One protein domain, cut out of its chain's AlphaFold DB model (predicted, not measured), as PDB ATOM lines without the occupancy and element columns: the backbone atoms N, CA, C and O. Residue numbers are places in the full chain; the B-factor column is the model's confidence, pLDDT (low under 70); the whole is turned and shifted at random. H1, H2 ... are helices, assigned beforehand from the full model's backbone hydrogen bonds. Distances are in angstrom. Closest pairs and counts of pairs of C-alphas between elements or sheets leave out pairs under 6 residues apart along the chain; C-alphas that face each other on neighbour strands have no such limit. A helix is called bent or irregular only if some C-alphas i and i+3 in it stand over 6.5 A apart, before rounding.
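What this domain is: This is residues 25 to 82 of the 82 residues of the protein "Deacetylase sirtuin-type domain-containing protein" of Niabella sp (UniProt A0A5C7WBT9). A long loop, residues 31 to 53, leads from the small helix H1 at one end of the domain to the short helices H2 and H3 near the other, where the chain turns a corner and the longest helix, H4, runs back toward H1's end. The printed part has 58 residues with four named helices, H1, H2, H3 and H4 in chain order, and no named strand; its class is all helix. The whole is compact, with a radius of gyration of the C-alphas of 11.8 A, and elongated, spanning 35 by 23 by 17 A.

How they stand to each other: H1, residues 25 to 30, touches no helix. It is apart from H2, residues 54 to 57, from H3, residues 60 to 65, and from H4, residues 67 to 80. H2 and H3 are close but not clearly touching; their closest C-alphas, those of Ser 56 and Phe 62, are 7.0 A apart. H2 and H4 are also close but not clearly touching, with the closest C-alphas, those of Cys 57 and Phe 70, 6.6 A apart. H3 and H4 touch only at the corner by their link, H4 with residues 69 to 71 alone; the closest C-alphas, those of Leu 63 and Phe 70, are 5.2 A apart. Their lines stand at a steep tilt of 54 degrees, opposite ways. In H3 every O i to N i+4 pair is within hydrogen-bond range, in H4 9 of 10 and in H1 0 of 2, where 2 of 3 O i to N i+3 pairs are within range; H2 is too short for an O i to N i+4 pair.

Where its parts are: H1 begins at C-alpha 25, (-35.020, 13.609, -8.595), and is irregular, with C-alphas 26 and 29 7.3 A apart. H2 has four residues and H3 six. H4 measures 20.5 A from C-alpha 67, (-7.792, 15.931, -18.220), to C-alpha 80, (-25.621, 5.820, -18.009).

The domain as a whole: The two C-alphas farthest apart, those of Asp 29 and Ser 65, are 35.4 A apart. The link from H1 to H2 is long, with 23 residues; the other two are tight. The printed part has no cut, its mean pLDDT is 92.3, and no printed residue is under 70.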
ATOM      1  N   GLY A  25     -33.980  14.486  -9.135       93.94
ATOM      2  CA  GLY A  25     -35.020  13.609  -8.595       93.94
ATOM      3  C   GLY A  25     -36.174  13.323  -9.562       93.94
ATOM      4  O   GLY A  25     -36.785  12.270  -9.442       93.94
ATOM      5  N   ILE A  26     -36.434  14.193 -10.549       95.06
ATOM      6  CA  ILE A  26     -37.485  13.955 -11.555       95.06
ATOM      7  C   ILE A  26     -37.182  12.745 -12.457       95.06
ATOM      8  O   ILE A  26     -38.103  12.155 -13.005       95.06
ATOM      9  N   GLY A  27     -35.905  12.369 -12.604       91.94
ATOM     10  CA  GLY A  27     -35.467  11.240 -13.432       91.94
ATOM     11  C   GLY A  27     -35.244   9.938 -12.662       91.94
ATOM     12  O   GLY A  27     -34.904   8.927 -13.275       91.94
ATOM     13  N   LYS A  28     -35.422   9.938 -11.335       90.50
ATOM     14  CA  LYS A  28     -35.113   8.776 -10.489       90.50
ATOM     15  C   LYS A  28     -35.954   7.558 -10.848       90.50
ATOM     16  O   LYS A  28     -35.420   6.465 -11.005       90.50
ATOM     17  N   ASP A  29     -37.245   7.779 -11.074       90.62
ATOM     18  CA  ASP A  29     -38.180   6.727 -11.481       90.62
ATOM     19  C   ASP A  29     -37.930   6.254 -12.927       90.62
ATOM     20  O   ASP A  29     -38.438   5.215 -13.340       90.62
ATOM     21  N   SER A  30     -37.103   6.975 -13.691       90.62
ATOM     22  CA  SER A  30     -36.591   6.563 -15.007       90.62
ATOM     23  C   SER A  30     -35.238   5.842 -14.927       90.62
ATOM     24  O   SER A  30     -34.595   5.637 -15.951       90.62
ATOM     25  N   GLY A  31     -34.780   5.480 -13.724       88.62
ATOM     26  CA  GLY A  31     -33.497   4.809 -13.503       88.62
ATOM     27  C   GLY A  31     -32.284   5.742 -13.506       88.62
ATOM     28  O   GLY A  31     -31.154   5.267 -13.398       88.62
ATOM     29  N   LEU A  32     -32.485   7.062 -13.599       90.50
ATOM     30  CA  LEU A  32     -31.385   8.021 -13.562       90.50
ATOM     31  C   LEU A  32     -30.980   8.309 -12.107       90.50
ATOM     32  O   LEU A  32     -31.824   8.702 -11.298       90.50
ATOM     33  N   PRO A  33     -29.695   8.162 -11.747       90.50
ATOM     34  CA  PRO A  33     -29.229   8.454 -10.397       90.50
ATOM     35  C   PRO A  33     -29.397   9.937 -10.043       90.50
ATOM     36  O   PRO A  33     -29.104  10.836 -10.836       90.50
ATOM     37  N   ASP A  34     -29.821  10.189  -8.804       93.69
ATOM     38  CA  ASP A  34     -29.755  11.514  -8.198       93.69
ATOM     39  C   ASP A  34     -28.333  11.806  -7.665       93.69
ATOM     40  O   ASP A  34     -27.414  10.987  -7.745       93.69
ATOM     41  N   PHE A  35     -28.112  13.012  -7.136       93.81
ATOM     42  CA  PHE A  35     -26.795  13.388  -6.611       93.81
ATOM     43  C   PHE A  35     -26.625  13.085  -5.118       93.81
ATOM     44  O   PHE A  35     -25.545  12.669  -4.712       93.81
ATOM     45  N   ARG A  36     -27.656  13.339  -4.300       94.06
ATOM     46  CA  ARG A  36     -27.553  13.428  -2.826       94.06
ATOM     47  C   ARG A  36     -28.461  12.460  -2.065       94.06
ATOM     48  O   ARG A  36     -28.517  12.531  -0.841       94.06
ATOM     49  N   GLY A  37     -29.206  11.607  -2.758       89.19
ATOM     50  CA  GLY A  37     -29.971  10.543  -2.125       89.19
ATOM     51  C   GLY A  37     -29.054   9.481  -1.516       89.19
ATOM     52  O   GLY A  37     -27.833   9.514  -1.681       89.19
ATOM     53  N   ASN A  38     -29.654   8.505  -0.831       88.06
ATOM     54  CA  ASN A  38     -28.915   7.427  -0.160       88.06
ATOM     55  C   ASN A  38     -27.956   6.689  -1.111       88.06
ATOM     56  O   ASN A  38     -26.825   6.402  -0.742       88.06
ATOM     57  N   GLU A  39     -28.386   6.462  -2.354       87.12
ATOM     58  CA  GLU A  39     -27.587   5.841  -3.422       87.12
ATOM     59  C   GLU A  39     -27.141   6.849  -4.492       87.12
ATOM     60  O   GLU A  39     -26.713   6.466  -5.580       87.12
ATOM     61  N   GLY A  40     -27.258   8.147  -4.200       90.62
ATOM     62  CA  GLY A  40     -26.869   9.213  -5.111       90.62
ATOM     63  C   GLY A  40     -25.357   9.289  -5.290       90.62
ATOM     64  O   GLY A  40     -24.579   8.814  -4.458       90.62
ATOM     65  N   PHE A  41     -24.922   9.940  -6.364       93.44
ATOM     66  CA  PHE A  41     -23.510   9.973  -6.753       93.44
ATOM     67  C   PHE A  41     -22.528  10.455  -5.682       93.44
ATOM     68  O   PHE A  41     -21.374  10.035  -5.684       93.44
ATOM     69  N   TRP A  42     -22.943  11.338  -4.775       91.38
ATOM     70  CA  TRP A  42     -22.058  11.834  -3.719       91.38
ATOM     71  C   TRP A  42     -21.637  10.725  -2.753       91.38
ATOM     72  O   TRP A  42     -20.515  10.752  -2.259       91.38
ATOM     73  N   ASN A  43     -22.516   9.746  -2.535       87.81
ATOM     74  CA  ASN A  43     -22.262   8.598  -1.669       87.81
ATOM     75  C   ASN A  43     -21.834   7.364  -2.477       87.81
ATOM     76  O   ASN A  43     -21.098   6.512  -1.984       87.81
ATOM     77  N   ASN A  44     -22.293   7.254  -3.729       87.31
ATOM     78  CA  ASN A  44     -22.160   6.051  -4.536       87.31
ATOM     79  C   ASN A  44     -21.728   6.357  -5.979       87.31
ATOM     80  O   ASN A  44     -22.523   6.293  -6.915       87.31
ATOM     81  N   TYR A  45     -20.441   6.655  -6.172       91.25
ATOM     82  CA  TYR A  45     -19.841   6.781  -7.503       91.25
ATOM     83  C   TYR A  45     -18.655   5.820  -7.687       91.25
ATOM     84  O   TYR A  45     -17.505   6.206  -7.469       91.25
ATOM     85  N   PRO A  46     -18.915   4.558  -8.088       88.00
ATOM     86  CA  PRO A  46     -17.893   3.516  -8.179       88.00
ATOM     87  C   PRO A  46     -16.652   3.855  -9.019       88.00
ATOM     88  O   PRO A  46     -15.563   3.531  -8.554       88.00
ATOM     89  N   PRO A  47     -16.744   4.517 -10.199       89.81
ATOM     90  CA  PRO A  47     -15.580   4.699 -11.067       89.81
ATOM     91  C   PRO A  47     -14.388   5.368 -10.380       89.81
ATOM     92  O   PRO A  47     -13.254   4.967 -10.632       89.81
ATOM     93  N   TYR A  48     -14.642   6.349  -9.504       90.00
ATOM     94  CA  TYR A  48     -13.615   7.100  -8.761       90.00
ATOM     95  C   TYR A  48     -13.730   6.963  -7.246       90.00
ATOM     96  O   TYR A  48     -13.130   7.755  -6.513       90.00
ATOM     97  N   ARG A  49     -14.461   5.944  -6.780       84.50
ATOM     98  CA  ARG A  49     -14.517   5.613  -5.358       84.50
ATOM     99  C   ARG A  49     -13.086   5.431  -4.829       84.50
ATOM    100  O   ARG A  49     -12.211   4.948  -5.545       84.50
ATOM    101  N   ASP A  50     -12.850   5.924  -3.615       86.88
ATOM    102  CA  ASP A  50     -11.569   5.874  -2.890       86.88
ATOM    103  C   ASP A  50     -10.422   6.728  -3.469       86.88
ATOM    104  O   ASP A  50      -9.365   6.830  -2.849       86.88
ATOM    105  N   LYS A  51     -10.617   7.385  -4.621       90.44
ATOM    106  CA  LYS A  51      -9.618   8.287  -5.228       90.44
ATOM    107  C   LYS A  51     -10.011   9.752  -5.126       90.44
ATOM    108  O   LYS A  51      -9.173  10.593  -4.820       90.44
ATOM    109  N   PHE A  52     -11.277  10.055  -5.402       92.62
ATOM    110  CA  PHE A  52     -11.775  11.425  -5.443       92.62
ATOM    111  C   PHE A  52     -13.210  11.501  -4.933       92.62
ATOM    112  O   PHE A  52     -14.036  10.632  -5.215       92.62
ATOM    113  N   ASN A  53     -13.536  12.600  -4.257       90.56
ATOM    114  CA  ASN A  53     -14.923  12.920  -3.956       90.56
ATOM    115  C   ASN A  53     -15.634  13.315  -5.255       90.56
ATOM    116  O   ASN A  53     -15.087  14.057  -6.069       90.56
ATOM    117  N   PHE A  54     -16.883  12.886  -5.448       93.69
ATOM    118  CA  PHE A  54     -17.624  13.184  -6.682       93.69
ATOM    119  C   PHE A  54     -17.617  14.684  -7.034       93.69
ATOM    120  O   PHE A  54     -17.425  15.070  -8.186       93.69
ATOM    121  N   GLN A  55     -17.783  15.541  -6.024       93.06
ATOM    122  CA  GLN A  55     -17.815  16.996  -6.188       93.06
ATOM    123  C   GLN A  55     -16.469  17.576  -6.647       93.06
ATOM    124  O   GLN A  55     -16.458  18.535  -7.418       93.06
ATOM    125  N   SER A  56     -15.339  16.999  -6.215       93.62
ATOM    126  CA  SER A  56     -14.011  17.493  -6.604       93.62
ATOM    127  C   SER A  56     -13.677  17.190  -8.062       93.62
ATOM    128  O   SER A  56     -12.797  17.834  -8.616       93.62
ATOM    129  N   CYS A  57     -14.394  16.257  -8.692       94.88
ATOM    130  CA  CYS A  57     -14.228  15.918 -10.106       94.88
ATOM    131  C   CYS A  57     -15.015  16.845 -11.049       94.88
ATOM    132  O   CYS A  57     -14.730  16.911 -12.241       94.88
ATOM    133  N   ALA A  58     -16.026  17.548 -10.532       93.88
ATOM    134  CA  ALA A  58     -16.999  18.305 -11.318       93.88
ATOM    135  C   ALA A  58     -16.674  19.810 -11.372       93.88
ATOM    136  O   ALA A  58     -17.534  20.643 -11.080       93.88
ATOM    137  N   ASN A  59     -15.431  20.173 -11.698       94.31
ATOM    138  CA  ASN A  59     -15.002  21.572 -11.818       94.31
ATOM    139  C   ASN A  59     -13.828  21.749 -12.811       94.31
ATOM    140  O   ASN A  59     -13.141  20.771 -13.114       94.31
ATOM    141  N   PRO A  60     -13.569  22.982 -13.300       96.12
ATOM    142  CA  PRO A  60     -12.501  23.249 -14.270       96.12
ATOM    143  C   PRO A  60     -11.081  22.938 -13.775       96.12
ATOM    144  O   PRO A  60     -10.276  22.422 -14.541       96.12
ATOM    145  N   ALA A  61     -10.774  23.160 -12.495       97.44
ATOM    146  CA  ALA A  61      -9.445  22.856 -11.957       97.44
ATOM    147  C   ALA A  61      -9.125  21.349 -12.030       97.44
ATOM    148  O   ALA A  61      -7.973  20.951 -12.220       97.44
ATOM    149  N   PHE A  62     -10.145  20.489 -11.940       97.12
ATOM    150  CA  PHE A  62      -9.984  19.050 -12.154       97.12
ATOM    151  C   PHE A  62      -9.672  18.702 -13.615       97.12
ATOM    152  O   PHE A  62      -8.879  17.800 -13.865       97.12
ATOM    153  N   LEU A  63     -10.240  19.431 -14.581       97.62
ATOM    154  CA  LEU A  63      -9.895  19.282 -16.000       97.62
ATOM    155  C   LEU A  63      -8.436  19.667 -16.259       97.62
ATOM    156  O   LEU A  63      -7.724  18.925 -16.931       97.62
ATOM    157  N   GLU A  64      -7.987  20.792 -15.708       98.12
ATOM    158  CA  GLU A  64      -6.612  21.275 -15.884       98.12
ATOM    159  C   GLU A  64      -5.582  20.307 -15.288       98.12
ATOM    160  O   GLU A  64      -4.569  20.005 -15.914       98.12
ATOM    161  N   SER A  65      -5.860  19.784 -14.092       97.56
ATOM    162  CA  SER A  65      -4.947  18.880 -13.382       97.56
ATOM    163  C   SER A  65      -5.038  17.417 -13.837       97.56
ATOM    164  O   SER A  65      -4.040  16.700 -13.787       97.56
ATOM    165  N   HIS A  66      -6.212  16.958 -14.284       97.56
ATOM    166  CA  HIS A  66      -6.480  15.552 -14.603       97.56
ATOM    167  C   HIS A  66      -7.365  15.390 -15.855       97.56
ATOM    168  O   HIS A  66      -8.450  14.801 -15.778       97.56
ATOM    169  N   PRO A  67      -6.923  15.832 -17.046       97.50
ATOM    170  CA  PRO A  67      -7.792  15.931 -18.220       97.50
ATOM    171  C   PRO A  67      -8.408  14.592 -18.649       97.50
ATOM    172  O   PRO A  67      -9.603  14.517 -18.932       97.50
ATOM    173  N   ASN A  68      -7.634  13.505 -18.619       97.25
ATOM    174  CA  ASN A  68      -8.139  12.172 -18.969       97.25
ATOM    175  C   ASN A  68      -9.203  11.669 -17.978       97.25
ATOM    176  O   ASN A  68     -10.183  11.045 -18.383       97.25
ATOM    177  N   LEU A  69      -9.040  11.957 -16.680       96.38
ATOM    178  CA  LEU A  69     -10.020  11.577 -15.657       96.38
ATOM    179  C   LEU A  69     -11.257  12.476 -15.706       96.38
ATOM    180  O   LEU A  69     -12.365  12.001 -15.498       96.38
ATOM    181  N   PHE A  70     -11.114  13.758 -16.031       97.19
ATOM    182  CA  PHE A  70     -12.269  14.626 -16.243       97.19
ATOM    183  C   PHE A  70     -13.157  14.093 -17.376       97.19
ATOM    184  O   PHE A  70     -14.364  13.930 -17.203       97.19
ATOM    185  N   TRP A  71     -12.570  13.737 -18.521       96.56
ATOM    186  CA  TRP A  71     -13.350  13.170 -19.624       96.56
ATOM    187  C   TRP A  71     -13.917  11.785 -19.297       96.56
ATOM    188  O   TRP A  71     -15.060  11.503 -19.654       96.56
ATOM    189  N   GLY A  72     -13.186  10.955 -18.546       95.25
ATOM    190  CA  GLY A  72     -13.713   9.698 -18.009       95.25
ATOM    191  C   GLY A  72     -14.920   9.900 -17.082       95.25
ATOM    192  O   GLY A  72     -15.909   9.180 -17.212       95.25
ATOM    193  N   PHE A  73     -14.882  10.912 -16.206       95.06
ATOM    194  CA  PHE A  73     -15.963  11.262 -15.277       95.06
ATOM    195  C   PHE A  73     -17.281  11.580 -15.984       95.06
ATOM    196  O   PHE A  73     -18.345  11.115 -15.579       95.06
ATOM    197  N   TYR A  74     -17.227  12.405 -17.029       94.81
ATOM    198  CA  TYR A  74     -18.424  12.765 -17.786       94.81
ATOM    199  C   TYR A  74     -18.813  11.676 -18.792       94.81
ATOM    200  O   TYR A  74     -20.004  11.491 -19.046       94.81
ATOM    201  N   GLY A  75     -17.843  10.924 -19.319       94.94
ATOM    202  CA  GLY A  75     -18.070   9.818 -20.249       94.94
ATOM    203  C   GLY A  75     -18.859   8.660 -19.634       94.94
ATOM    204  O   GLY A  75     -19.813   8.185 -20.249       94.94
ATOM    205  N   THR A  76     -18.532   8.251 -18.405       92.06
ATOM    206  CA  THR A  76     -19.287   7.211 -17.676       92.06
ATOM    207  C   THR A  76     -20.741   7.628 -17.458       92.06
ATOM    208  O   THR A  76     -21.654   6.848 -17.706       92.06
ATOM    209  N   ARG A  77     -20.981   8.884 -17.060       91.62
ATOM    210  CA  ARG A  77     -22.336   9.416 -16.878       91.62
ATOM    211  C   ARG A  77     -23.100   9.492 -18.194       91.62
ATOM    212  O   ARG A  77     -24.279   9.173 -18.222       91.62
ATOM    213  N   LEU A  78     -22.438   9.885 -19.283       92.81
ATOM    214  CA  LEU A  78     -23.054   9.894 -20.608       92.81
ATOM    215  C   LEU A  78     -23.528   8.493 -21.017       92.81
ATOM    216  O   LEU A  78     -24.615   8.373 -21.570       92.81
ATOM    217  N   GLN A  79     -22.748   7.447 -20.731       90.50
ATOM    218  CA  GLN A  79     -23.158   6.061 -20.980       90.50
ATOM    219  C   GLN A  79     -24.351   5.627 -20.118       90.50
ATOM    220  O   GLN A  79     -25.168   4.856 -20.594       90.50
ATOM    221  N   MET A  80     -24.480   6.131 -18.887       85.62
ATOM    222  CA  MET A  80     -25.621   5.820 -18.009       85.62
ATOM    223  C   MET A  80     -26.942   6.449 -18.474       85.62
ATOM    224  O   MET A  80     -28.000   6.038 -18.011       85.62
ATOM    225  N   TYR A  81     -26.889   7.486 -19.314       87.12
ATOM    226  CA  TYR A  81     -28.062   8.263 -19.736       87.12
ATOM    227  C   TYR A  81     -28.496   7.983 -21.180       87.12
ATOM    228  O   TYR A  81     -29.439   8.613 -21.658       87.12
ATOM    229  N   ARG A  82     -27.775   7.109 -21.884       81.31
ATOM    230  CA  ARG A  82     -28.085   6.652 -23.242       81.31
ATOM    231  C   ARG A  82     -28.755   5.292 -23.185       81.31
ATOM    232  O   ARG A  82     -29.664   5.090 -24.014       81.31
TER     233      ARG A  82